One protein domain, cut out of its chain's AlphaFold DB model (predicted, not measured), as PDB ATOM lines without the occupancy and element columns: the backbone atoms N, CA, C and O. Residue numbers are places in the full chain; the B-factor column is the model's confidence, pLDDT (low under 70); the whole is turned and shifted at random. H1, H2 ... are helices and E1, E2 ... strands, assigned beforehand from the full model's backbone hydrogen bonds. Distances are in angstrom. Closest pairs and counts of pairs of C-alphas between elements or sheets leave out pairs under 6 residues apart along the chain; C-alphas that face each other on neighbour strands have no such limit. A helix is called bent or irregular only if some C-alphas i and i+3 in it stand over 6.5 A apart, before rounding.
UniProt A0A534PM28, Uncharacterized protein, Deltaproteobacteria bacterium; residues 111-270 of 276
ATOM      1  N   VAL A 111     -33.448 171.308  51.172       90.94
ATOM      2  CA  VAL A 111     -34.296 171.403  52.373       90.94
ATOM      3  C   VAL A 111     -33.691 170.620  53.544       90.94
ATOM      4  O   VAL A 111     -33.687 171.106  54.678       90.94
ATOM      5  N   GLU A 112     -33.139 169.432  53.288       93.00
ATOM      6  CA  GLU A 112     -32.435 168.637  54.300       93.00
ATOM      7  C   GLU A 112     -31.149 169.333  54.770       93.00
ATOM      8  O   GLU A 112     -30.894 169.384  55.973       93.00
ATOM      9  N   LEU A 113     -30.378 169.931  53.855       93.38
ATOM     10  CA  LEU A 113     -29.161 170.683  54.177       93.38
ATOM     11  C   LEU A 113     -29.474 171.927  55.021       93.38
ATOM     12  O   LEU A 113     -28.794 172.178  56.016       93.38
ATOM     13  N   GLN A 114     -30.552 172.653  54.709       91.56
ATOM     14  CA  GLN A 114     -31.043 173.763  55.537       91.56
ATOM     15  C   GLN A 114     -31.448 173.292  56.942       91.56
ATOM     16  O   GLN A 114     -31.129 173.949  57.936       91.56
ATOM     17  N   ALA A 115     -32.134 172.150  57.050       90.81
ATOM     18  CA  ALA A 115     -32.512 171.579  58.342       90.81
ATOM     19  C   ALA A 115     -31.281 171.156  59.167       90.81
ATOM     20  O   ALA A 115     -31.225 171.409  60.372       90.81
ATOM     21  N   MET A 116     -30.270 170.569  58.521       92.00
ATOM     22  CA  MET A 116     -28.996 170.216  59.151       92.00
ATOM     23  C   MET A 116     -28.234 171.458  59.631       92.00
ATOM     24  O   MET A 116     -27.778 171.482  60.776       92.00
ATOM     25  N   ALA A 117     -28.166 172.520  58.824       92.44
ATOM     26  CA  ALA A 117     -27.486 173.768  59.177       92.44
ATOM     27  C   ALA A 117     -28.069 174.439  60.430       92.44
ATOM     28  O   ALA A 117     -27.320 174.950  61.262       92.44
ATOM     29  N   ARG A 118     -29.393 174.374  60.634       89.81
ATOM     30  CA  ARG A 118     -30.045 174.880  61.862       89.81
ATOM     31  C   ARG A 118     -29.588 174.158  63.131       89.81
ATOM     32  O   ARG A 118     -29.602 174.753  64.204       89.81
ATOM     33  N   ASN A 119     -29.174 172.899  63.004       89.25
ATOM     34  CA  ASN A 119     -28.633 172.081  64.092       89.25
ATOM     35  C   ASN A 119     -27.093 172.030  64.084       89.25
ATOM     36  O   ASN A 119     -26.488 171.250  64.829       89.25
ATOM     37  N   CYS A 120     -26.460 172.838  63.226       92.25
ATOM     38  CA  CYS A 120     -25.035 172.798  62.922       92.25
ATOM     39  C   CYS A 120     -24.528 171.376  62.612       92.25
ATOM     40  O   CYS A 120     -23.419 171.013  63.014       92.25
ATOM     41  N   GLU A 121     -25.367 170.537  62.002       93.56
ATOM     42  CA  GLU A 121     -25.077 169.131  61.743       93.56
ATOM     43  C   GLU A 121     -24.355 168.973  60.403       93.56
ATOM     44  O   GLU A 121     -24.769 169.517  59.381       93.56
ATOM     45  N   VAL A 122     -23.285 168.182  60.395       94.56
ATOM     46  CA  VAL A 122     -22.570 167.777  59.186       94.56
ATOM     47  C   VAL A 122     -22.474 166.261  59.180       94.56
ATOM     48  O   VAL A 122     -21.823 165.677  60.045       94.56
ATOM     49  N   ARG A 123     -23.102 165.625  58.189       95.62
ATOM     50  CA  ARG A 123     -22.991 164.185  57.931       95.62
ATOM     51  C   ARG A 123     -22.158 163.933  56.695       95.62
ATOM     52  O   ARG A 123     -22.285 164.654  55.708       95.62
ATOM     53  N   PHE A 124     -21.307 162.929  56.772       95.62
ATOM     54  CA  PHE A 124     -20.431 162.547  55.680       95.62
ATOM     55  C   PHE A 124     -20.006 161.091  55.843       95.62
ATOM     56  O   PHE A 124     -19.997 160.529  56.944       95.62
ATOM     57  N   ASP A 125     -19.650 160.488  54.726       95.88
ATOM     58  CA  ASP A 125     -19.026 159.183  54.628       95.88
ATOM     59  C   ASP A 125     -17.586 159.326  54.133       95.88
ATOM     60  O   ASP A 125     -17.222 160.302  53.473       95.88
ATOM     61  N   LEU A 126     -16.758 158.344  54.483       94.44
ATOM     62  CA  LEU A 126     -15.395 158.237  53.980       94.44
ATOM     63  C   LEU A 126     -15.161 156.846  53.396       94.44
ATOM     64  O   LEU A 126     -15.556 155.850  54.024       94.44
ATOM     65  N   PRO A 127     -14.441 156.746  52.265       93.31
ATOM     66  CA  PRO A 127     -13.878 155.476  51.847       93.31
ATOM     67  C   PRO A 127     -12.831 155.008  52.860       93.31
ATOM     68  O   PRO A 127     -12.421 155.726  53.777       93.31
ATOM     69  N   ARG A 128     -12.355 153.778  52.686       91.81
ATOM     70  CA  ARG A 128     -11.217 153.287  53.461       91.81
ATOM     71  C   ARG A 128      -9.966 154.104  53.122       91.81
ATOM     72  O   ARG A 128      -9.449 153.988  52.017       91.81
ATOM     73  N   ILE A 129      -9.459 154.852  54.101       93.00
ATOM     74  CA  ILE A 129      -8.192 155.588  54.009       93.00
ATOM     75  C   ILE A 129      -7.116 154.789  54.748       93.00
ATOM     76  O   ILE A 129      -7.246 154.518  55.945       93.00
ATOM     77  N   ALA A 130      -6.059 154.397  54.047       91.75
ATOM     78  CA  ALA A 130      -4.971 153.591  54.594       91.75
ATOM     79  C   ALA A 130      -3.623 153.961  53.955       91.75
ATOM     80  O   ALA A 130      -3.566 154.634  52.929       91.75
ATOM     81  N   ARG A 131      -2.515 153.515  54.568       88.75
ATOM     82  CA  ARG A 131      -1.172 153.701  53.982       88.75
ATOM     83  C   ARG A 131      -1.060 153.023  52.628       88.75
ATOM     84  O   ARG A 131      -0.551 153.607  51.679       88.75
ATOM     85  N   GLU A 132      -1.544 151.791  52.575       86.31
ATOM     86  CA  GLU A 132      -1.665 151.040  51.343       86.31
ATOM     87  C   GLU A 132      -3.083 151.213  50.799       86.31
ATOM     88  O   GLU A 132      -4.051 150.940  51.519       86.31
ATOM     89  N   PRO A 133      -3.219 151.681  49.551       80.06
ATOM     90  CA  PRO A 133      -4.512 151.867  48.928       80.06
ATOM     91  C   PRO A 133      -5.296 150.561  48.844       80.06
ATOM     92  O   PRO A 133      -4.767 149.501  48.503       80.06
ATOM     93  N   PHE A 134      -6.590 150.649  49.126       84.00
ATOM     94  CA  PHE A 134      -7.497 149.524  48.979       84.00
ATOM     95  C   PHE A 134      -7.763 149.234  47.493       84.00
ATOM     96  O   PHE A 134      -8.050 150.140  46.713       84.00
ATOM     97  N   ARG A 135      -7.708 147.953  47.116       86.31
ATOM     98  CA  ARG A 135      -8.127 147.458  45.800       86.31
ATOM     99  C   ARG A 135      -9.342 146.560  45.952       86.31
ATOM    100  O   ARG A 135      -9.410 145.775  46.898       86.31
ATOM    101  N   LEU A 136     -10.266 146.643  44.999       88.88
ATOM    102  CA  LEU A 136     -11.424 145.756  44.978       88.88
ATOM    103  C   LEU A 136     -10.987 144.317  44.708       88.88
ATOM    104  O   LEU A 136     -10.309 144.039  43.718       88.88
ATOM    105  N   SER A 137     -11.418 143.399  45.571       88.44
ATOM    106  CA  SER A 137     -11.353 141.963  45.287       88.44
ATOM    107  C   SER A 137     -12.367 141.573  44.198       88.44
ATOM    108  O   SER A 137     -13.387 142.255  44.061       88.44
ATOM    109  N   PRO A 138     -12.142 140.471  43.453       90.19
ATOM    110  CA  PRO A 138     -13.113 139.959  42.478       90.19
ATOM    111  C   PRO A 138     -14.517 139.770  43.066       90.19
ATOM    112  O   PRO A 138     -15.501 140.183  42.462       90.19
ATOM    113  N   ASP A 139     -14.617 139.258  44.296       91.31
ATOM    114  CA  ASP A 139     -15.903 139.078  44.981       91.31
ATOM    115  C   ASP A 139     -16.620 140.410  45.243       91.31
ATOM    116  O   ASP A 139     -17.845 140.499  45.164       91.31
ATOM    117  N   GLN A 140     -15.869 141.469  45.566       90.62
ATOM    118  CA  GLN A 140     -16.440 142.808  45.725       90.62
ATOM    119  C   GLN A 140     -16.890 143.389  44.384       90.62
ATOM    120  O   GLN A 140     -17.973 143.967  44.334       90.62
ATOM    121  N   GLY A 141     -16.104 143.205  43.317       92.62
ATOM    122  CA  GLY A 141     -16.493 143.589  41.958       92.62
ATOM    123  C   GLY A 141     -17.786 142.901  41.523       92.62
ATOM    124  O   GLY A 141     -18.728 143.572  41.107       92.62
ATOM    125  N   ALA A 142     -17.886 141.589  41.748       93.19
ATOM    126  CA  ALA A 142     -19.067 140.794  41.423       93.19
ATOM    127  C   ALA A 142     -20.321 141.237  42.196       93.19
ATOM    128  O   ALA A 142     -21.386 141.380  41.599       93.19
ATOM    129  N   ARG A 143     -20.209 141.519  43.505       93.12
ATOM    130  CA  ARG A 143     -21.331 142.055  44.311       93.12
ATOM    131  C   ARG A 143     -21.806 143.430  43.850       93.12
ATOM    132  O   ARG A 143     -22.952 143.783  44.091       93.12
ATOM    133  N   LEU A 144     -20.918 144.199  43.231       94.00
ATOM    134  CA  LEU A 144     -21.219 145.503  42.653       94.00
ATOM    135  C   LEU A 144     -21.620 145.403  41.177       94.00
ATOM    136  O   LEU A 144     -21.850 146.432  40.558       94.00
ATOM    137  N   HIS A 145     -21.713 144.195  40.612       94.88
ATOM    138  CA  HIS A 145     -21.998 143.966  39.193       94.88
ATOM    139  C   HIS A 145     -21.022 144.687  38.247       94.88
ATOM    140  O   HIS A 145     -21.403 145.097  37.155       94.88
ATOM    141  N   LEU A 146     -19.762 144.836  38.665       94.94
ATOM    142  CA  LEU A 146     -18.705 145.428  37.850       94.94
ATOM    143  C   LEU A 146     -18.069 144.358  36.960       94.94
ATOM    144  O   LEU A 146     -17.735 143.269  37.425       94.94
ATOM    145  N   SER A 147     -17.842 144.694  35.694       93.69
ATOM    146  CA  SER A 147     -16.948 143.940  34.814       93.69
ATOM    147  C   SER A 147     -15.481 144.108  35.235       93.69
ATOM    148  O   SER A 147     -15.125 145.090  35.891       93.69
ATOM    149  N   ASP A 148     -14.591 143.205  34.813       92.69
ATOM    150  CA  ASP A 148     -13.155 143.312  35.131       92.69
ATOM    151  C   ASP A 148     -12.541 144.669  34.715       92.69
ATOM    152  O   ASP A 148     -11.796 145.265  35.505       92.69
ATOM    153  N   PRO A 149     -12.845 145.230  33.521       93.31
ATOM    154  CA  PRO A 149     -12.368 146.560  33.154       93.31
ATOM    155  C   PRO A 149     -12.892 147.667  34.076       93.31
ATOM    156  O   PRO A 149     -12.144 148.592  34.388       93.31
ATOM    157  N   GLU A 150     -14.149 147.595  34.517       94.69
ATOM    158  CA  GLU A 150     -14.724 148.570  35.454       94.69
ATOM    159  C   GLU A 150     -14.095 148.435  36.837       94.69
ATOM    160  O   GLU A 150     -13.674 149.437  37.408       94.69
ATOM    161  N   GLN A 151     -13.926 147.215  37.347       94.00
ATOM    162  CA  GLN A 151     -13.269 146.965  38.630       94.00
ATOM    163  C   GLN A 151     -11.842 147.528  38.663       94.00
ATOM    164  O   GLN A 151     -11.429 148.123  39.666       94.00
ATOM    165  N   ASN A 152     -11.094 147.385  37.566       92.88
ATOM    166  CA  ASN A 152      -9.759 147.966  37.436       92.88
ATOM    167  C   ASN A 152      -9.798 149.501  37.463       92.88
ATOM    168  O   ASN A 152      -8.988 150.116  38.159       92.88
ATOM    169  N   ARG A 153     -10.762 150.127  36.772       94.31
ATOM    170  CA  ARG A 153     -10.950 151.589  36.812       94.31
ATOM    171  C   ARG A 153     -11.328 152.074  38.208       94.31
ATOM    172  O   ARG A 153     -10.714 153.013  38.701       94.31
ATOM    173  N   VAL A 154     -12.275 151.411  38.872       94.44
ATOM    174  CA  VAL A 154     -12.685 151.759  40.240       94.44
ATOM    175  C   VAL A 154     -11.513 151.628  41.206       94.44
ATOM    176  O   VAL A 154     -11.272 152.530  42.000       94.44
ATOM    177  N   SER A 155     -10.729 150.554  41.105       93.62
ATOM    178  CA  SER A 155      -9.537 150.374  41.945       93.62
ATOM    179  C   SER A 155      -8.491 151.469  41.715       93.62
ATOM    180  O   SER A 155      -7.861 151.913  42.671       93.62
ATOM    181  N   ALA A 156      -8.322 151.940  40.476       94.00
ATOM    182  CA  ALA A 156      -7.436 153.063  40.169       94.00
ATOM    183  C   ALA A 156      -7.955 154.395  40.744       94.00
ATOM    184  O   ALA A 156      -7.165 155.172  41.279       94.00
ATOM    185  N   VAL A 157      -9.269 154.643  40.690       95.44
ATOM    186  CA  VAL A 157      -9.890 155.829  41.309       95.44
ATOM    187  C   VAL A 157      -9.723 155.800  42.829       95.44
ATOM    188  O   VAL A 157      -9.302 156.792  43.415       95.44
ATOM    189  N   LEU A 158      -9.982 154.657  43.470       93.75
ATOM    190  CA  LEU A 158      -9.797 154.492  44.916       93.75
ATOM    191  C   LEU A 158      -8.337 154.708  45.331       93.75
ATOM    192  O   LEU A 158      -8.080 155.335  46.357       93.75
ATOM    193  N   ASP A 159      -7.382 154.239  44.523       94.62
ATOM    194  CA  ASP A 159      -5.956 154.485  44.740       94.62
ATOM    195  C   ASP A 159      -5.606 155.977  44.652       94.62
ATOM    196  O   ASP A 159      -4.966 156.522  45.555       94.62
ATOM    197  N   ALA A 160      -6.079 156.659  43.607       94.75
ATOM    198  CA  ALA A 160      -5.860 158.090  43.426       94.75
ATOM    199  C   ALA A 160      -6.451 158.915  44.582       94.75
ATOM    200  O   ALA A 160      -5.746 159.741  45.160       94.75
ATOM    201  N   VAL A 161      -7.702 158.641  44.972       95.00
ATOM    202  CA  VAL A 161      -8.366 159.321  46.095       95.00
ATOM    203  C   VAL A 161      -7.644 159.036  47.411       95.00
ATOM    204  O   VAL A 161      -7.397 159.957  48.182       95.00
ATOM    205  N   ASN A 162      -7.232 157.791  47.676       95.62
ATOM    206  CA  ASN A 162      -6.486 157.471  48.895       95.62
ATOM    207  C   ASN A 162      -5.155 158.235  48.963       95.62
ATOM    208  O   ASN A 162      -4.820 158.788  50.009       95.62
ATOM    209  N   LYS A 163      -4.399 158.288  47.860       95.62
ATOM    210  CA  LYS A 163      -3.138 159.043  47.787       95.62
ATOM    211  C   LYS A 163      -3.352 160.533  48.034       95.62
ATOM    212  O   LYS A 163      -2.598 161.116  48.812       95.62
ATOM    213  N   ASP A 164      -4.375 161.114  47.414       96.12
ATOM    214  CA  ASP A 164      -4.734 162.521  47.594       96.12
ATOM    215  C   ASP A 164      -5.083 162.832  49.056       96.12
ATOM    216  O   ASP A 164      -4.514 163.749  49.653       96.12
ATOM    217  N   VAL A 165      -5.929 162.002  49.672       96.81
ATOM    218  CA  VAL A 165      -6.325 162.161  51.077       96.81
ATOM    219  C   VAL A 165      -5.132 162.034  52.010       96.81
ATOM    220  O   VAL A 165      -4.950 162.876  52.885       96.81
ATOM    221  N   VAL A 166      -4.277 161.028  51.823       97.25
ATOM    222  CA  VAL A 166      -3.079 160.864  52.658       97.25
ATOM    223  C   VAL A 166      -2.126 162.052  52.501       97.25
ATOM    224  O   VAL A 166      -1.574 162.514  53.500       97.25
ATOM    225  N   ALA A 167      -1.953 162.587  51.290       97.12
ATOM    226  CA  ALA A 167      -1.128 163.771  51.061       97.12
ATOM    227  C   ALA A 167      -1.683 165.005  51.794       97.12
ATOM    228  O   ALA A 167      -0.937 165.678  52.509       97.12
ATOM    229  N   HIS A 168      -2.991 165.256  51.699       97.94
ATOM    230  CA  HIS A 168      -3.645 166.354  52.412       97.94
ATOM    231  C   HIS A 168      -3.574 166.186  53.933       97.94
ATOM    232  O   HIS A 168      -3.249 167.140  54.635       97.94
ATOM    233  N   LEU A 169      -3.805 164.979  54.464       98.00
ATOM    234  CA  LEU A 169      -3.691 164.707  55.902       98.00
ATOM    235  C   LEU A 169      -2.286 165.003  56.431       98.00
ATOM    236  O   LEU A 169      -2.146 165.612  57.490       98.00
ATOM    237  N   ARG A 170      -1.247 164.618  55.685       98.00
ATOM    238  CA  ARG A 170       0.143 164.933  56.037       98.00
ATOM    239  C   ARG A 170       0.412 166.430  56.021       98.00
ATOM    240  O   ARG A 170       1.037 166.934  56.948       98.00
ATOM    241  N   ALA A 171      -0.088 167.138  55.008       97.81
ATOM    242  CA  ALA A 171       0.055 168.585  54.913       97.81
ATOM    243  C   ALA A 171      -0.638 169.301  56.086       97.81
ATOM    244  O   ALA A 171      -0.013 170.125  56.750       97.81
ATOM    245  N   PHE A 172      -1.886 168.937  56.401       97.62
ATOM    246  CA  PHE A 172      -2.615 169.501  57.541       97.62
ATOM    247  C   PHE A 172      -1.937 169.186  58.875       97.62
ATOM    248  O   PHE A 172      -1.847 170.062  59.732       97.62
ATOM    249  N   TYR A 173      -1.432 167.963  59.054       97.81
ATOM    250  CA  TYR A 173      -0.694 167.580  60.256       97.81
ATOM    251  C   TYR A 173       0.599 168.384  60.406       97.81
ATOM    252  O   TYR A 173       0.863 168.929  61.477       97.81
ATOM    253  N   LEU A 174       1.390 168.505  59.339       97.38
ATOM    254  CA  LEU A 174       2.629 169.276  59.363       97.38
ATOM    255  C   LEU A 174       2.357 170.747  59.693       97.38
ATOM    256  O   LEU A 174       3.050 171.323  60.524       97.38
ATOM    257  N   GLU A 175       1.321 171.337  59.098       95.56
ATOM    258  CA  GLU A 175       0.939 172.722  59.369       95.56
ATOM    259  C   GLU A 175       0.437 172.917  60.809       95.56
ATOM    260  O   GLU A 175       0.770 173.908  61.454       95.56
ATOM    261  N   ALA A 176      -0.335 171.962  61.338       94.81
ATOM    262  CA  ALA A 176      -0.891 172.037  62.688       94.81
ATOM    263  C   ALA A 176       0.149 171.798  63.795       94.81
ATOM    264  O   ALA A 176      -0.043 172.258  64.919       94.81
ATOM    265  N   THR A 177       1.214 171.042  63.513       94.44
ATOM    266  CA  THR A 177       2.100 170.498  64.559       94.44
ATOM    267  C   THR A 177       3.575 170.849  64.393       94.44
ATOM    268  O   THR A 177       4.315 170.801  65.373       94.44
ATOM    269  N   GLY A 178       4.020 171.170  63.176       95.81
ATOM    270  CA  GLY A 178       5.435 171.314  62.829       95.81
ATOM    271  C   GLY A 178       6.231 169.999  62.818       95.81
ATOM    272  O   GLY A 178       7.441 170.027  62.601       95.81
ATOM    273  N   ASP A 179       5.590 168.851  63.046       96.88
ATOM    274  CA  ASP A 179       6.251 167.553  63.174       96.88
ATOM    275  C   ASP A 179       6.341 166.821  61.823       96.88
ATOM    276  O   ASP A 179       5.452 166.074  61.413       96.88
ATOM    277  N   ALA A 180       7.450 167.027  61.112       96.81
ATOM    278  CA  ALA A 180       7.707 166.345  59.842       96.81
ATOM    279  C   ALA A 180       7.868 164.823  60.005       96.81
ATOM    280  O   ALA A 180       7.390 164.058  59.170       96.81
ATOM    281  N   ALA A 181       8.485 164.371  61.101       96.00
ATOM    282  CA  ALA A 181       8.703 162.947  61.337       96.00
ATOM    283  C   ALA A 181       7.374 162.210  61.572       96.00
ATOM    284  O   ALA A 181       7.160 161.122  61.030       96.00
ATOM    285  N   GLY A 182       6.453 162.812  62.328       95.00
ATOM    286  CA  GLY A 182       5.099 162.291  62.508       95.00
ATOM    287  C   GLY A 182       4.303 162.261  61.205       95.00
ATOM    288  O   GLY A 182       3.643 161.260  60.927       95.00
ATOM    289  N   ALA A 183       4.419 163.284  60.349       95.44
ATOM    290  CA  ALA A 183       3.733 163.311  59.053       95.44
ATOM    291  C   ALA A 183       4.095 162.095  58.172       95.44
ATOM    292  O   ALA A 183       3.233 161.487  57.530       95.44
ATOM    293  N   ASP A 184       5.363 161.689  58.175       94.62
ATOM    294  CA  ASP A 184       5.831 160.562  57.368       94.62
ATOM    295  C   ASP A 184       5.491 159.208  57.998       94.62
ATOM    296  O   ASP A 184       5.168 158.241  57.293       94.62
ATOM    297  N   THR A 185       5.545 159.136  59.329       94.75
ATOM    298  CA  THR A 185       5.507 157.870  60.063       94.75
ATOM    299  C   THR A 185       4.149 157.507  60.630       94.75
ATOM    300  O   THR A 185       3.945 156.315  60.834       94.75
ATOM    301  N   LEU A 186       3.215 158.432  60.847       96.38
ATOM    302  CA  LEU A 186       1.883 158.126  61.381       96.38
ATOM    303  C   LEU A 186       0.965 157.522  60.312       96.38
ATOM    304  O   LEU A 186       1.100 157.764  59.112       96.38
ATOM    305  N   ASP A 187       0.033 156.673  60.745       96.44
ATOM    306  CA  ASP A 187      -1.016 156.172  59.861       96.44
ATOM    307  C   ASP A 187      -2.117 157.240  59.685       96.44
ATOM    308  O   ASP A 187      -2.260 158.118  60.540       96.44
ATOM    309  N   PRO A 188      -2.928 157.172  58.613       96.00
ATOM    310  CA  PRO A 188      -3.921 158.208  58.327       96.00
ATOM    311  C   PRO A 188      -4.927 158.461  59.454       96.00
ATOM    312  O   PRO A 188      -5.307 159.608  59.674       96.00
ATOM    313  N   GLN A 189      -5.333 157.429  60.203       95.25
ATOM    314  CA  GLN A 189      -6.277 157.604  61.311       95.25
ATOM    315  C   GLN A 189      -5.621 158.328  62.487       95.25
ATOM    316  O   GLN A 189      -6.255 159.163  63.136       95.25
ATOM    317  N   SER A 190      -4.341 158.053  62.744       97.31
ATOM    318  CA  SER A 190      -3.564 158.802  63.733       97.31
ATOM    319  C   SER A 190      -3.366 160.262  63.323       97.31
ATOM    320  O   SER A 190      -3.592 161.135  64.157       97.31
ATOM    321  N   LEU A 191      -3.075 160.550  62.047       97.88
ATOM    322  CA  LEU A 191      -3.002 161.930  61.539       97.88
ATOM    323  C   LEU A 191      -4.324 162.683  61.766       97.88
ATOM    324  O   LEU A 191      -4.327 163.767  62.346       97.88
ATOM    325  N   MET A 192      -5.456 162.089  61.367       96.56
ATOM    326  CA  MET A 192      -6.793 162.675  61.550       96.56
ATOM    327  C   MET A 192      -7.102 162.987  63.020       96.56
ATOM    328  O   MET A 192      -7.640 164.052  63.332       96.56
ATOM    329  N   ARG A 193      -6.767 162.057  63.924       95.88
ATOM    330  CA  ARG A 193      -6.977 162.216  65.367       95.88
ATOM    331  C   ARG A 193      -6.113 163.338  65.930       95.88
ATOM    332  O   ARG A 193      -6.641 164.220  66.599       95.88
ATOM    333  N   GLU A 194      -4.820 163.341  65.628       97.25
ATOM    334  CA  GLU A 194      -3.897 164.329  66.183       97.25
ATOM    335  C   GLU A 194      -4.171 165.751  65.687       97.25
ATOM    336  O   GLU A 194      -4.065 166.689  66.475       97.25
ATOM    337  N   ILE A 195      -4.586 165.924  64.424       97.12
ATOM    338  CA  ILE A 195      -5.026 167.232  63.909       97.12
ATOM    339  C   ILE A 195      -6.164 167.787  64.777       97.12
ATOM    340  O   ILE A 195      -6.144 168.958  65.158       97.12
ATOM    341  N   LEU A 196      -7.151 166.954  65.119       95.50
ATOM    342  CA  LEU A 196      -8.285 167.366  65.948       95.50
ATOM    343  C   LEU A 196      -7.895 167.592  67.411       95.50
ATOM    344  O   LEU A 196      -8.316 168.588  67.991       95.50
ATOM    345  N   GLU A 197      -7.092 166.706  68.000       95.38
ATOM    346  CA  GLU A 197      -6.655 166.804  69.402       95.38
ATOM    347  C   GLU A 197      -5.787 168.038  69.664       95.38
ATOM    348  O   GLU A 197      -5.878 168.647  70.729       95.38
ATOM    349  N   LYS A 198      -4.968 168.434  68.686       93.31
ATOM    350  CA  LYS A 198      -4.098 169.615  68.781       93.31
ATOM    351  C   LYS A 198      -4.818 170.917  68.405       93.31
ATOM    352  O   LYS A 198      -4.250 171.997  68.558       93.31
ATOM    353  N   SER A 199      -6.068 170.842  67.945       94.38
ATOM    354  CA  SER A 199      -6.873 172.013  67.595       94.38
ATOM    355  C   SER A 199      -7.657 172.552  68.801       94.38
ATOM    356  O   SER A 199      -8.227 171.768  69.562       94.38
ATOM    357  N   PRO A 200      -7.787 173.884  68.969       93.62
ATOM    358  CA  PRO A 200      -8.647 174.449  70.006       93.62
ATOM    359  C   PRO A 200     -10.104 173.970  69.849       93.62
ATOM    360  O   PRO A 200     -10.659 174.090  68.751       93.62
ATOM    361  N   PRO A 201     -10.781 173.501  70.919       91.81
ATOM    362  CA  PRO A 201     -12.159 173.007  70.817       91.81
ATOM    363  C   PRO A 201     -13.147 174.034  70.244       91.81
ATOM    364  O   PRO A 201     -14.040 173.677  69.477       91.81
ATOM    365  N   SER A 202     -12.961 175.317  70.564       91.69
ATOM    366  CA  SER A 202     -13.761 176.417  70.012       91.69
ATOM    367  C   SER A 202     -13.565 176.591  68.504       91.69
ATOM    368  O   SER A 202     -14.529 176.869  67.797       91.69
ATOM    369  N   ALA A 203     -12.350 176.370  67.990       92.50
ATOM    370  CA  ALA A 203     -12.065 176.417  66.557       92.50
ATOM    371  C   ALA A 203     -12.699 175.227  65.822       92.50
ATOM    372  O   ALA A 203     -13.301 175.412  64.768       92.50
ATOM    373  N   VAL A 204     -12.643 174.022  66.406       93.50
ATOM    374  CA  VAL A 204     -13.328 172.828  65.872       93.50
ATOM    375  C   VAL A 204     -14.839 173.061  65.793       93.50
ATOM    376  O   VAL A 204     -15.476 172.734  64.793       93.50
ATOM    377  N   GLN A 205     -15.422 173.632  66.849       92.94
ATOM    378  CA  GLN A 205     -16.845 173.940  66.905       92.94
ATOM    379  C   GLN A 205     -17.246 174.986  65.854       92.94
ATOM    380  O   GLN A 205     -18.182 174.747  65.089       92.94
ATOM    381  N   ALA A 206     -16.511 176.100  65.779       92.00
ATOM    382  CA  ALA A 206     -16.740 177.153  64.795       92.00
ATOM    383  C   ALA A 206     -16.647 176.612  63.360       92.00
ATOM    384  O   ALA A 206     -17.553 176.844  62.566       92.00
ATOM    385  N   ALA A 207     -15.627 175.801  63.063       93.94
ATOM    386  CA  ALA A 207     -15.452 175.167  61.761       93.94
ATOM    387  C   ALA A 207     -16.649 174.291  61.362       93.94
ATOM    388  O   ALA A 207     -17.145 174.385  60.244       93.94
ATOM    389  N   ARG A 208     -17.159 173.455  62.276       94.25
ATOM    390  CA  ARG A 208     -18.344 172.619  62.009       94.25
ATOM    391  C   ARG A 208     -19.589 173.461  61.744       94.25
ATOM    392  O   ARG A 208     -20.353 173.144  60.835       94.25
ATOM    393  N   SER A 209     -19.786 174.522  62.528       92.69
ATOM    394  CA  SER A 209     -20.893 175.456  62.315       92.69
ATOM    395  C   SER A 209     -20.782 176.140  60.954       92.69
ATOM    396  O   SER A 209     -21.788 176.243  60.258       92.69
ATOM    397  N   GLU A 210     -19.587 176.573  60.554       93.50
ATOM    398  CA  GLU A 210     -19.349 177.187  59.246       93.50
ATOM    399  C   GLU A 210     -19.679 176.217  58.112       93.50
ATOM    400  O   GLU A 210     -20.567 176.492  57.311       93.50
ATOM    401  N   ILE A 211     -19.069 175.029  58.120       93.94
ATOM    402  CA  ILE A 211     -19.263 174.001  57.088       93.94
ATOM    403  C   ILE A 211     -20.742 173.615  56.958       93.94
ATOM    404  O   ILE A 211     -21.235 173.416  55.849       93.94
ATOM    405  N   SER A 212     -21.480 173.535  58.069       94.38
ATOM    406  CA  SER A 212     -22.918 173.243  58.013       94.38
ATOM    407  C   SER A 212     -23.712 174.319  57.257       94.38
ATOM    408  O   SER A 212     -24.605 173.984  56.484       94.38
ATOM    409  N   ARG A 213     -23.356 175.603  57.419       92.50
ATOM    410  CA  ARG A 213     -23.985 176.721  56.700       92.50
ATOM    411  C   ARG A 213     -23.562 176.751  55.238       92.50
ATOM    412  O   ARG A 213     -24.407 176.968  54.375       92.50
ATOM    413  N   GLU A 214     -22.287 176.489  54.964       93.38
ATOM    414  CA  GLU A 214     -21.749 176.401  53.601       93.38
ATOM    415  C   GLU A 214     -22.474 175.337  52.780       93.38
ATOM    416  O   GLU A 214     -22.928 175.606  51.670       93.38
ATOM    417  N   ARG A 215     -22.677 174.142  53.349       92.56
ATOM    418  CA  ARG A 215     -23.426 173.068  52.677       92.56
ATOM    419  C   ARG A 215     -24.900 173.410  52.467       92.56
ATOM    420  O   ARG A 215     -25.513 172.873  51.560       92.56
ATOM    421  N   ALA A 216     -25.456 174.331  53.249       92.56
ATOM    422  CA  ALA A 216     -26.781 174.899  53.026       92.56
ATOM    423  C   ALA A 216     -26.770 176.119  52.077       92.56
ATOM    424  O   ALA A 216     -27.734 176.881  52.033       92.56
ATOM    425  N   GLY A 217     -25.694 176.339  51.319       90.81
ATOM    426  CA  GLY A 217     -25.615 177.386  50.298       90.81
ATOM    427  C   GLY A 217     -25.161 178.756  50.806       90.81
ATOM    428  O   GLY A 217     -25.215 179.726  50.050       90.81
ATOM    429  N   ALA A 218     -24.700 178.873  52.057       86.94
ATOM    430  CA  ALA A 218     -23.976 180.071  52.472       86.94
ATOM    431  C   ALA A 218     -22.627 180.146  51.738       86.94
ATOM    432  O   ALA A 218     -21.957 179.135  51.535       86.94
ATOM    433  N   MET A 219     -22.211 181.351  51.349       83.25
ATOM    434  CA  MET A 219     -20.904 181.536  50.718       83.25
ATOM    435  C   MET A 219     -19.782 181.230  51.720       83.25
ATOM    436  O   MET A 219     -19.834 181.760  52.834       83.25
ATOM    437  N   PRO A 220     -18.767 180.434  51.335       79.19
ATOM    438  CA  PRO A 220     -17.663 180.116  52.225       79.19
ATOM    439  C   PRO A 220     -16.869 181.372  52.571       79.19
ATOM    440  O   PRO A 220     -16.662 182.256  51.730       79.19
ATOM    441  N   ALA A 221     -16.383 181.437  53.808       71.75
ATOM    442  CA  ALA A 221     -15.446 182.478  54.191       71.75
ATOM    443  C   ALA A 221     -14.127 182.308  53.400       71.75
ATOM    444  O   ALA A 221     -13.639 181.187  53.244       71.75
ATOM    445  N   PRO A 222     -13.505 183.399  52.912       61.12
ATOM    446  CA  PRO A 222     -12.311 183.319  52.064       61.12
ATOM    447  C   PRO A 222     -11.060 182.795  52.791       61.12
ATOM    448  O   PRO A 222     -10.079 182.440  52.140       61.12
ATOM    449  N   SER A 223     -11.067 182.732  54.125       67.88
ATOM    450  CA  SER A 223      -9.951 182.223  54.923       67.88
ATOM    451  C   SER A 223     -10.453 181.465  56.148       67.88
ATOM    452  O   SER A 223     -11.125 182.053  56.996       67.88
ATOM    453  N   GLY A 224     -10.065 180.196  56.252       80.38
ATOM    454  CA  GLY A 224     -10.379 179.324  57.379       80.38
ATOM    455  C   GLY A 224      -9.145 178.922  58.180       80.38
ATOM    456  O   GLY A 224      -8.029 178.884  57.655       80.38
ATOM    457  N   SER A 225      -9.350 178.571  59.451       91.69
ATOM    458  CA  SER A 225      -8.304 177.946  60.280       91.69
ATOM    459  C   SER A 225      -7.821 176.610  59.683       91.69
ATOM    460  O   SER A 225      -8.485 176.027  58.823       91.69
ATOM    461  N   ILE A 226      -6.679 176.079  60.143       94.44
ATOM    462  CA  ILE A 226      -6.169 174.769  59.681       94.44
ATOM    463  C   ILE A 226      -7.223 173.675  59.889       94.44
ATOM    464  O   ILE A 226      -7.512 172.910  58.971       94.44
ATOM    465  N   VAL A 227      -7.851 173.645  61.069       95.56
ATOM    466  CA  VAL A 227      -8.876 172.646  61.390       95.56
ATOM    467  C   VAL A 227     -10.133 172.801  60.541       95.56
ATOM    468  O   VAL A 227     -10.756 171.807  60.189       95.56
ATOM    469  N   GLU A 228     -10.482 174.024  60.151       95.19
ATOM    470  CA  GLU A 228     -11.593 174.277  59.238       95.19
ATOM    471  C   GLU A 228     -11.291 173.788  57.825       95.19
ATOM    472  O   GLU A 228     -12.113 173.084  57.247       95.19
ATOM    473  N   ARG A 229     -10.098 174.076  57.288       95.75
ATOM    474  CA  ARG A 229      -9.676 173.539  55.985       95.75
ATOM    475  C   ARG A 229      -9.635 172.015  55.991       95.75
ATOM    476  O   ARG A 229     -10.136 171.399  55.056       95.75
ATOM    477  N   TYR A 230      -9.106 171.419  57.057       96.75
ATOM    478  CA  TYR A 230      -9.110 169.973  57.250       96.75
ATOM    479  C   TYR A 230     -10.534 169.401  57.288       96.75
ATOM    480  O   TYR A 230     -10.833 168.456  56.562       96.75
ATOM    481  N   LEU A 231     -11.429 169.972  58.102       96.19
ATOM    482  CA  LEU A 231     -12.805 169.489  58.224       96.19
ATOM    483  C   LEU A 231     -13.596 169.682  56.926       96.19
ATOM    484  O   LEU A 231     -14.357 168.797  56.537       96.19
ATOM    485  N   ARG A 232     -13.399 170.801  56.225       95.44
ATOM    486  CA  ARG A 232     -14.015 171.052  54.919       95.44
ATOM    487  C   ARG A 232     -13.552 170.015  53.898       95.44
ATOM    488  O   ARG A 232     -14.384 169.431  53.218       95.44
ATOM    489  N   TYR A 233     -12.251 169.728  53.862       96.44
ATOM    490  CA  TYR A 233     -11.687 168.700  52.990       96.44
ATOM    491  C   TYR A 233     -12.217 167.301  53.329       96.44
ATOM    492  O   TYR A 233     -12.749 166.612  52.466       96.44
ATOM    493  N   ILE A 234     -12.129 166.869  54.592       96.38
ATOM    494  CA  ILE A 234     -12.502 165.495  54.957       96.38
ATOM    495  C   ILE A 234     -13.998 165.238  54.734       96.38
ATOM    496  O   ILE A 234     -14.383 164.154  54.314       96.38
ATOM    497  N   THR A 235     -14.849 166.245  54.948       95.94
ATOM    498  CA  THR A 235     -16.301 166.121  54.737       95.94
ATOM    499  C   THR A 235     -16.707 166.108  53.262       95.94
ATOM    500  O   THR A 235     -17.826 165.691  52.971       95.94
ATOM    501  N   SER A 236     -15.815 166.496  52.339       95.31
ATOM    502  CA  SER A 236     -16.052 166.437  50.891       95.31
ATOM    503  C   SER A 236     -15.497 165.180  50.217       95.31
ATOM    504  O   SER A 236     -15.830 164.932  49.063       95.31
ATOM    505  N   VAL A 237     -14.670 164.370  50.895       96.56
ATOM    506  CA  VAL A 237     -13.989 163.211  50.276       96.56
ATOM    507  C   VAL A 237     -14.972 162.218  49.651       96.56
ATOM    508  O   VAL A 237     -14.716 161.735  48.549       96.56
ATOM    509  N   GLY A 238     -16.094 161.916  50.312       95.94
ATOM    510  CA  GLY A 238     -17.121 161.032  49.747       95.94
ATOM    511  C   GLY A 238     -17.727 161.589  48.453       95.94
ATOM    512  O   GLY A 238     -17.856 160.862  47.467       95.94
ATOM    513  N   ASP A 239     -18.020 162.893  48.426       95.31
ATOM    514  CA  ASP A 239     -18.576 163.582  47.253       95.31
ATOM    515  C   ASP A 239     -17.550 163.616  46.106       95.31
ATOM    516  O   ASP A 239     -17.877 163.315  44.957       95.31
ATOM    517  N   SER A 240     -16.280 163.891  46.420       95.62
ATOM    518  CA  SER A 240     -15.177 163.849  45.454       95.62
ATOM    519  C   SER A 240     -14.942 162.446  44.890       95.62
ATOM    520  O   SER A 240     -14.691 162.307  43.694       95.62
ATOM    521  N   LEU A 241     -15.054 161.398  45.715       96.12
ATOM    522  CA  LEU A 241     -14.948 160.014  45.257       96.12
ATOM    523  C   LEU A 241     -16.062 159.676  44.262       96.12
ATOM    524  O   LEU A 241     -15.776 159.119  43.206       96.12
ATOM    525  N   GLN A 242     -17.312 160.017  44.576       96.56
ATOM    526  CA  GLN A 242     -18.430 159.784  43.662       96.56
ATOM    527  C   GLN A 242     -18.213 160.499  42.330       96.56
ATOM    528  O   GLN A 242     -18.248 159.847  41.289       96.56
ATOM    529  N   GLY A 243     -17.877 161.792  42.362       96.88
ATOM    530  CA  GLY A 243     -17.585 162.560  41.150       96.88
ATOM    531  C   GLY A 243     -16.430 161.978  40.326       96.88
ATOM    532  O   GLY A 243     -16.466 162.011  39.100       96.88
ATOM    533  N   ALA A 244     -15.425 161.376  40.970       96.38
ATOM    534  CA  ALA A 244     -14.332 160.694  40.276       96.38
ATOM    535  C   ALA A 244     -14.742 159.339  39.662       96.38
ATOM    536  O   ALA A 244     -14.134 158.893  38.688       96.38
ATOM    537  N   LEU A 245     -15.763 158.674  40.213       96.75
ATOM    538  CA  LEU A 245     -16.298 157.404  39.712       96.75
ATOM    539  C   LEU A 245     -17.311 157.594  38.573       96.75
ATOM    540  O   LEU A 245     -17.415 156.734  37.695       96.75
ATOM    541  N   GLU A 246     -18.041 158.709  38.567       96.62
ATOM    542  CA  GLU A 246     -19.109 159.002  37.606       96.62
ATOM    543  C   GLU A 246     -18.701 158.864  36.129       96.62
ATOM    544  O   GLU A 246     -19.428 158.194  35.393       96.62
ATOM    545  N   PRO A 247     -17.540 159.374  35.664       94.38
ATOM    546  CA  PRO A 247     -17.120 159.207  34.272       94.38
ATOM    547  C   PRO A 247     -16.900 157.746  33.857       94.38
ATOM    548  O   PRO A 247     -16.962 157.426  32.672       94.38
ATOM    549  N   ALA A 248     -16.604 156.860  34.814       90.69
ATOM    550  CA  ALA A 248     -16.320 155.455  34.547       90.69
ATOM    551  C   ALA A 248     -17.561 154.558  34.634       90.69
ATOM    552  O   ALA A 248     -17.591 153.543  33.939       90.69
ATOM    553  N   LEU A 249     -18.535 154.910  35.480       94.94
ATOM    554  CA  LEU A 249     -19.654 154.037  35.862       94.94
ATOM    555  C   LEU A 249     -21.046 154.636  35.593       94.94
ATOM    556  O   LEU A 249     -22.039 153.912  35.579       94.94
ATOM    557  N   GLY A 250     -21.142 155.954  35.415       94.88
ATOM    558  CA  GLY A 250     -22.397 156.700  35.493       94.88
ATOM    559  C   GLY A 250     -22.843 156.980  36.937       94.88
ATOM    560  O   GLY A 250     -22.413 156.320  37.883       94.88
ATOM    561  N   ALA A 251     -23.731 157.966  37.104       94.56
ATOM    562  CA  ALA A 251     -24.151 158.499  38.409       94.56
ATOM    563  C   ALA A 251     -24.716 157.444  39.369       94.56
ATOM    564  O   ALA A 251     -24.277 157.340  40.511       94.56
ATOM    565  N   GLN A 252     -25.654 156.618  38.899       94.19
ATOM    566  CA  GLN A 252     -26.312 155.627  39.750       94.19
ATOM    567  C   GLN A 252     -25.327 154.577  40.281       94.19
ATOM    568  O   GLN A 252     -25.335 154.251  41.467       94.19
ATOM    569  N   GLN A 253     -24.461 154.062  39.408       95.31
ATOM    570  CA  GLN A 253     -23.495 153.035  39.776       95.31
ATOM    571  C   GLN A 253     -22.353 153.618  40.625       95.31
ATOM    572  O   GLN A 253     -21.899 152.964  41.561       95.31
ATOM    573  N   ALA A 254     -21.930 154.862  40.373       96.44
ATOM    574  CA  ALA A 254     -20.974 155.572  41.224       96.44
ATOM    575  C   ALA A 254     -21.503 155.757  42.656       96.44
ATOM    576  O   ALA A 254     -20.780 155.467  43.611       96.44
ATOM    577  N   ALA A 255     -22.770 156.159  42.807       94.25
ATOM    578  CA  ALA A 255     -23.424 156.260  44.109       94.25
ATOM    579  C   ALA A 255     -23.491 154.894  44.817       94.25
ATOM    580  O   ALA A 255     -23.099 154.788  45.975       94.25
ATOM    581  N   ALA A 256     -23.878 153.823  44.110       93.69
ATOM    582  CA  ALA A 256     -23.907 152.471  44.677       93.69
ATOM    583  C   ALA A 256     -22.520 151.994  45.154       93.69
ATOM    584  O   ALA A 256     -22.394 151.394  46.225       93.69
ATOM    585  N   VAL A 257     -21.463 152.289  44.387       94.38
ATOM    586  CA  VAL A 257     -20.078 151.976  44.767       94.38
ATOM    587  C   VAL A 257     -19.638 152.786  45.990       94.38
ATOM    588  O   VAL A 257     -19.055 152.202  46.904       94.38
ATOM    589  N   ARG A 258     -19.936 154.092  46.054       94.94
ATOM    590  CA  ARG A 258     -19.672 154.925  47.242       94.94
ATOM    591  C   ARG A 258     -20.323 154.323  48.484       94.94
ATOM    592  O   ARG A 258     -19.646 154.097  49.483       94.94
ATOM    593  N   ASP A 259     -21.610 154.002  48.392       93.19
ATOM    594  CA  ASP A 259     -22.400 153.521  49.523       93.19
ATOM    595  C   ASP A 259     -21.898 152.169  50.061       93.19
ATOM    596  O   ASP A 259     -21.847 151.936  51.277       93.19
ATOM    597  N   ALA A 260     -21.491 151.277  49.152       91.50
ATOM    598  CA  ALA A 260     -20.971 149.953  49.479       91.50
ATOM    599  C   ALA A 260     -19.532 149.973  50.017       91.50
ATOM    600  O   ALA A 260     -19.145 149.076  50.770       91.50
ATOM    601  N   LEU A 261     -18.729 150.964  49.617       89.06
ATOM    602  CA  LEU A 261     -17.321 151.091  50.006       89.06
ATOM    603  C   LEU A 261     -17.079 152.126  51.110       89.06
ATOM    604  O   LEU A 261     -15.931 152.305  51.530       89.06
ATOM    605  N   ALA A 262     -18.137 152.765  51.611       91.19
ATOM    606  CA  ALA A 262     -18.088 153.620  52.786       91.19
ATOM    607  C   ALA A 262     -17.564 152.821  53.990       91.19
ATOM    608  O   ALA A 262     -18.256 151.982  54.570       91.19
ATOM    609  N   ALA A 263     -16.315 153.085  54.372       90.88
ATOM    610  CA  ALA A 263     -15.668 152.435  55.506       90.88
ATOM    611  C   ALA A 263     -16.094 153.067  56.833       90.88
ATOM    612  O   ALA A 263     -16.077 152.412  57.873       90.88
ATOM    613  N   SER A 264     -16.479 154.342  56.799       92.62
ATOM    614  CA  SER A 264     -17.045 155.032  57.950       92.62
ATOM    615  C   SER A 264     -18.150 155.984  57.520       92.62
ATOM    616  O   SER A 264     -18.124 156.546  56.425       92.62
ATOM    617  N   ARG A 265     -19.121 156.151  58.412       94.94
ATOM    618  CA  ARG A 265     -20.220 157.106  58.312       94.94
ATOM    619  C   ARG A 265     -20.225 157.897  59.609       94.94
ATOM    620  O   ARG A 265     -20.287 157.301  60.684       94.94
ATOM    621  N   SER A 266     -20.102 159.212  59.510       92.88
ATOM    622  CA  SER A 266     -19.899 160.089  60.661       92.88
ATOM    623  C   SER A 266     -20.861 161.270  60.630       92.88
ATOM    624  O   SER A 266     -21.224 161.777  59.569       92.88
ATOM    625  N   SER A 267     -21.270 161.712  61.817       92.88
ATOM    626  CA  SER A 267     -21.989 162.970  62.019       92.88
ATOM    627  C   SER A 267     -21.228 163.823  63.027       92.88
ATOM    628  O   SER A 267     -20.684 163.313  64.009       92.88
ATOM    629  N   MET A 268     -21.174 165.125  62.776       92.06
ATOM    630  CA  MET A 268     -20.592 166.125  63.661       92.06
ATOM    631  C   MET A 268     -21.617 167.224  63.929       92.06
ATOM    632  O   MET A 268     -22.342 167.613  63.021       92.06
ATOM    633  N   SER A 269     -21.635 167.766  65.149       89.25
ATOM    634  CA  SER A 269     -22.394 168.980  65.479       89.25
ATOM    635  C   SER A 269     -21.450 170.116  65.874       89.25
ATOM    636  O   SER A 269     -20.459 169.895  66.584       89.25
ATOM    637  N   GLY A 270     -21.739 171.314  65.365       82.25
ATOM    638  CA  GLY A 270     -21.027 172.563  65.656       82.25
ATOM    639  C   GLY A 270     -21.777 173.533  66.571       82.25
ATOM    640  O   GLY A 270     -21.230 174.568  66.928       82.25
TER     641      GLY A 270
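What this domain is: This is residues 111 to 270 of the 276 residues of an uncharacterized protein of Deltaproteobacteria bacterium (UniProt A0A534PM28). A two-stranded antiparallel ribbon, E1 and E2, crosses the bend of helix H7 with its strand E1, and H7 runs side by side with the long helix H3, so that the whole makes a flat slab. H2 packs on the first end of H3 while H4 and H5 pack on its last part; H6 crosses H7a with H1 beside it, and H8 folds back across H7b at a steep tilt before leading into E2. The printed part has 160 residues, with eight named helices and two named strands in the order H1 E1 H2 H3 H4 H5 H6 H7 H8 E2. The class is mostly helix, and the whole is compact, with a radius of gyration of the C-alphas of 16.7 A and spans of 48 by 45 by 23 A.

Where its parts are: Start with the sheet. E1 is residues 121 to 127, 20.2 A long, and E2 is residues 262 to 269, 20.4 A long; find C-alpha 121 at (-25.077, 169.131, 61.743) and C-alpha 269 at (-22.394, 168.980, 65.479). H3, residues 148 to 177, is the longest helix; from C-alpha 148 at (-13.155, 143.312, 35.131) it runs 42.9 A to C-alpha 177 at (2.100, 170.498, 64.559). H7, residues 226 to 249, was assigned as one helix by its hydrogen bonds but is bent: C-alphas 235 and 238 are 7.2 A apart. Its arms are H7a, residues 226 to 235, 14.2 A long, and H7b, residues 238 to 249, 15.8 A long and irregular, with C-alphas 244 and 247 6.8 A apart. The other helices are H1 at residues 111 to 118, H2 at 138 to 143, H4 at 180 to 185, H5 at 188 to 197, H6 at 201 to 215, 21.4 A long, and H8 at 251 to 261, 15.4 A long.

How they stand to each other: E1 and E2 are antiparallel, at 162 degrees; look for N 122 and O 268 at 2.8 A and N 266 and O 124 at 2.9 A, both within hydrogen-bond range. At the bend of H7, the closest C-alphas of E1 and H7a are Phe 124 and Thr 235, 5.5 A, and those of E1 and H7b are Leu 126 and Gly 238, 5.4 A. H7a and H7b stand at a steep tilt of 40 degrees. H3 is the hub, touching four other helices. With residues 150 to 161 it touches H7b, opposite ways at a shallow tilt of 24 degrees, closest at C-alphas Val 157 and Ala 244, 6.7 A. H5 touches H3 the same way at a shallow tilt of 34 degrees, only just short of steep, closest at C-alphas Tyr 173 and Ile 195, 5.7 A. H3 and H4 form a helical hairpin, closest at C-alphas Arg 170 and Ala 183, 5.0 A. H2 and H3 only just touch, with 3 pairs of C-alphas within 8 A, the closest being Gly 141 and Gln 151, 5.7 A. H6 touches H7a at a steep tilt of 44 degrees, closest at C-alphas Ala 207 and Glu 228, 4.7 A. H1 touches H6, closest at C-alphas Ala 117 and Ser 212, 4.7 A. H8 touches H7b at a steep tilt of 54 degrees, closest at C-alphas Leu 245 and Ala 254, 5.2 A. H3 and H6 are apart. Every O i to N i+4 pair is within hydrogen-bond range in H1, H2, H3, H4, H5, H6, H7a and H8; in H7b it is 6 of 8.

The domain as a whole: The two C-alphas farthest apart are those of Asp 148 and Ser 202, 48.1 A. The printed part has no cut, and none of its links is long; those from E1 to H2 and from H6 to H7 are short, with 10 residues each. The mean pLDDT of the printed part is 93.1; look at residues 222 to 223, between H6 and H7, for the two residues under 70.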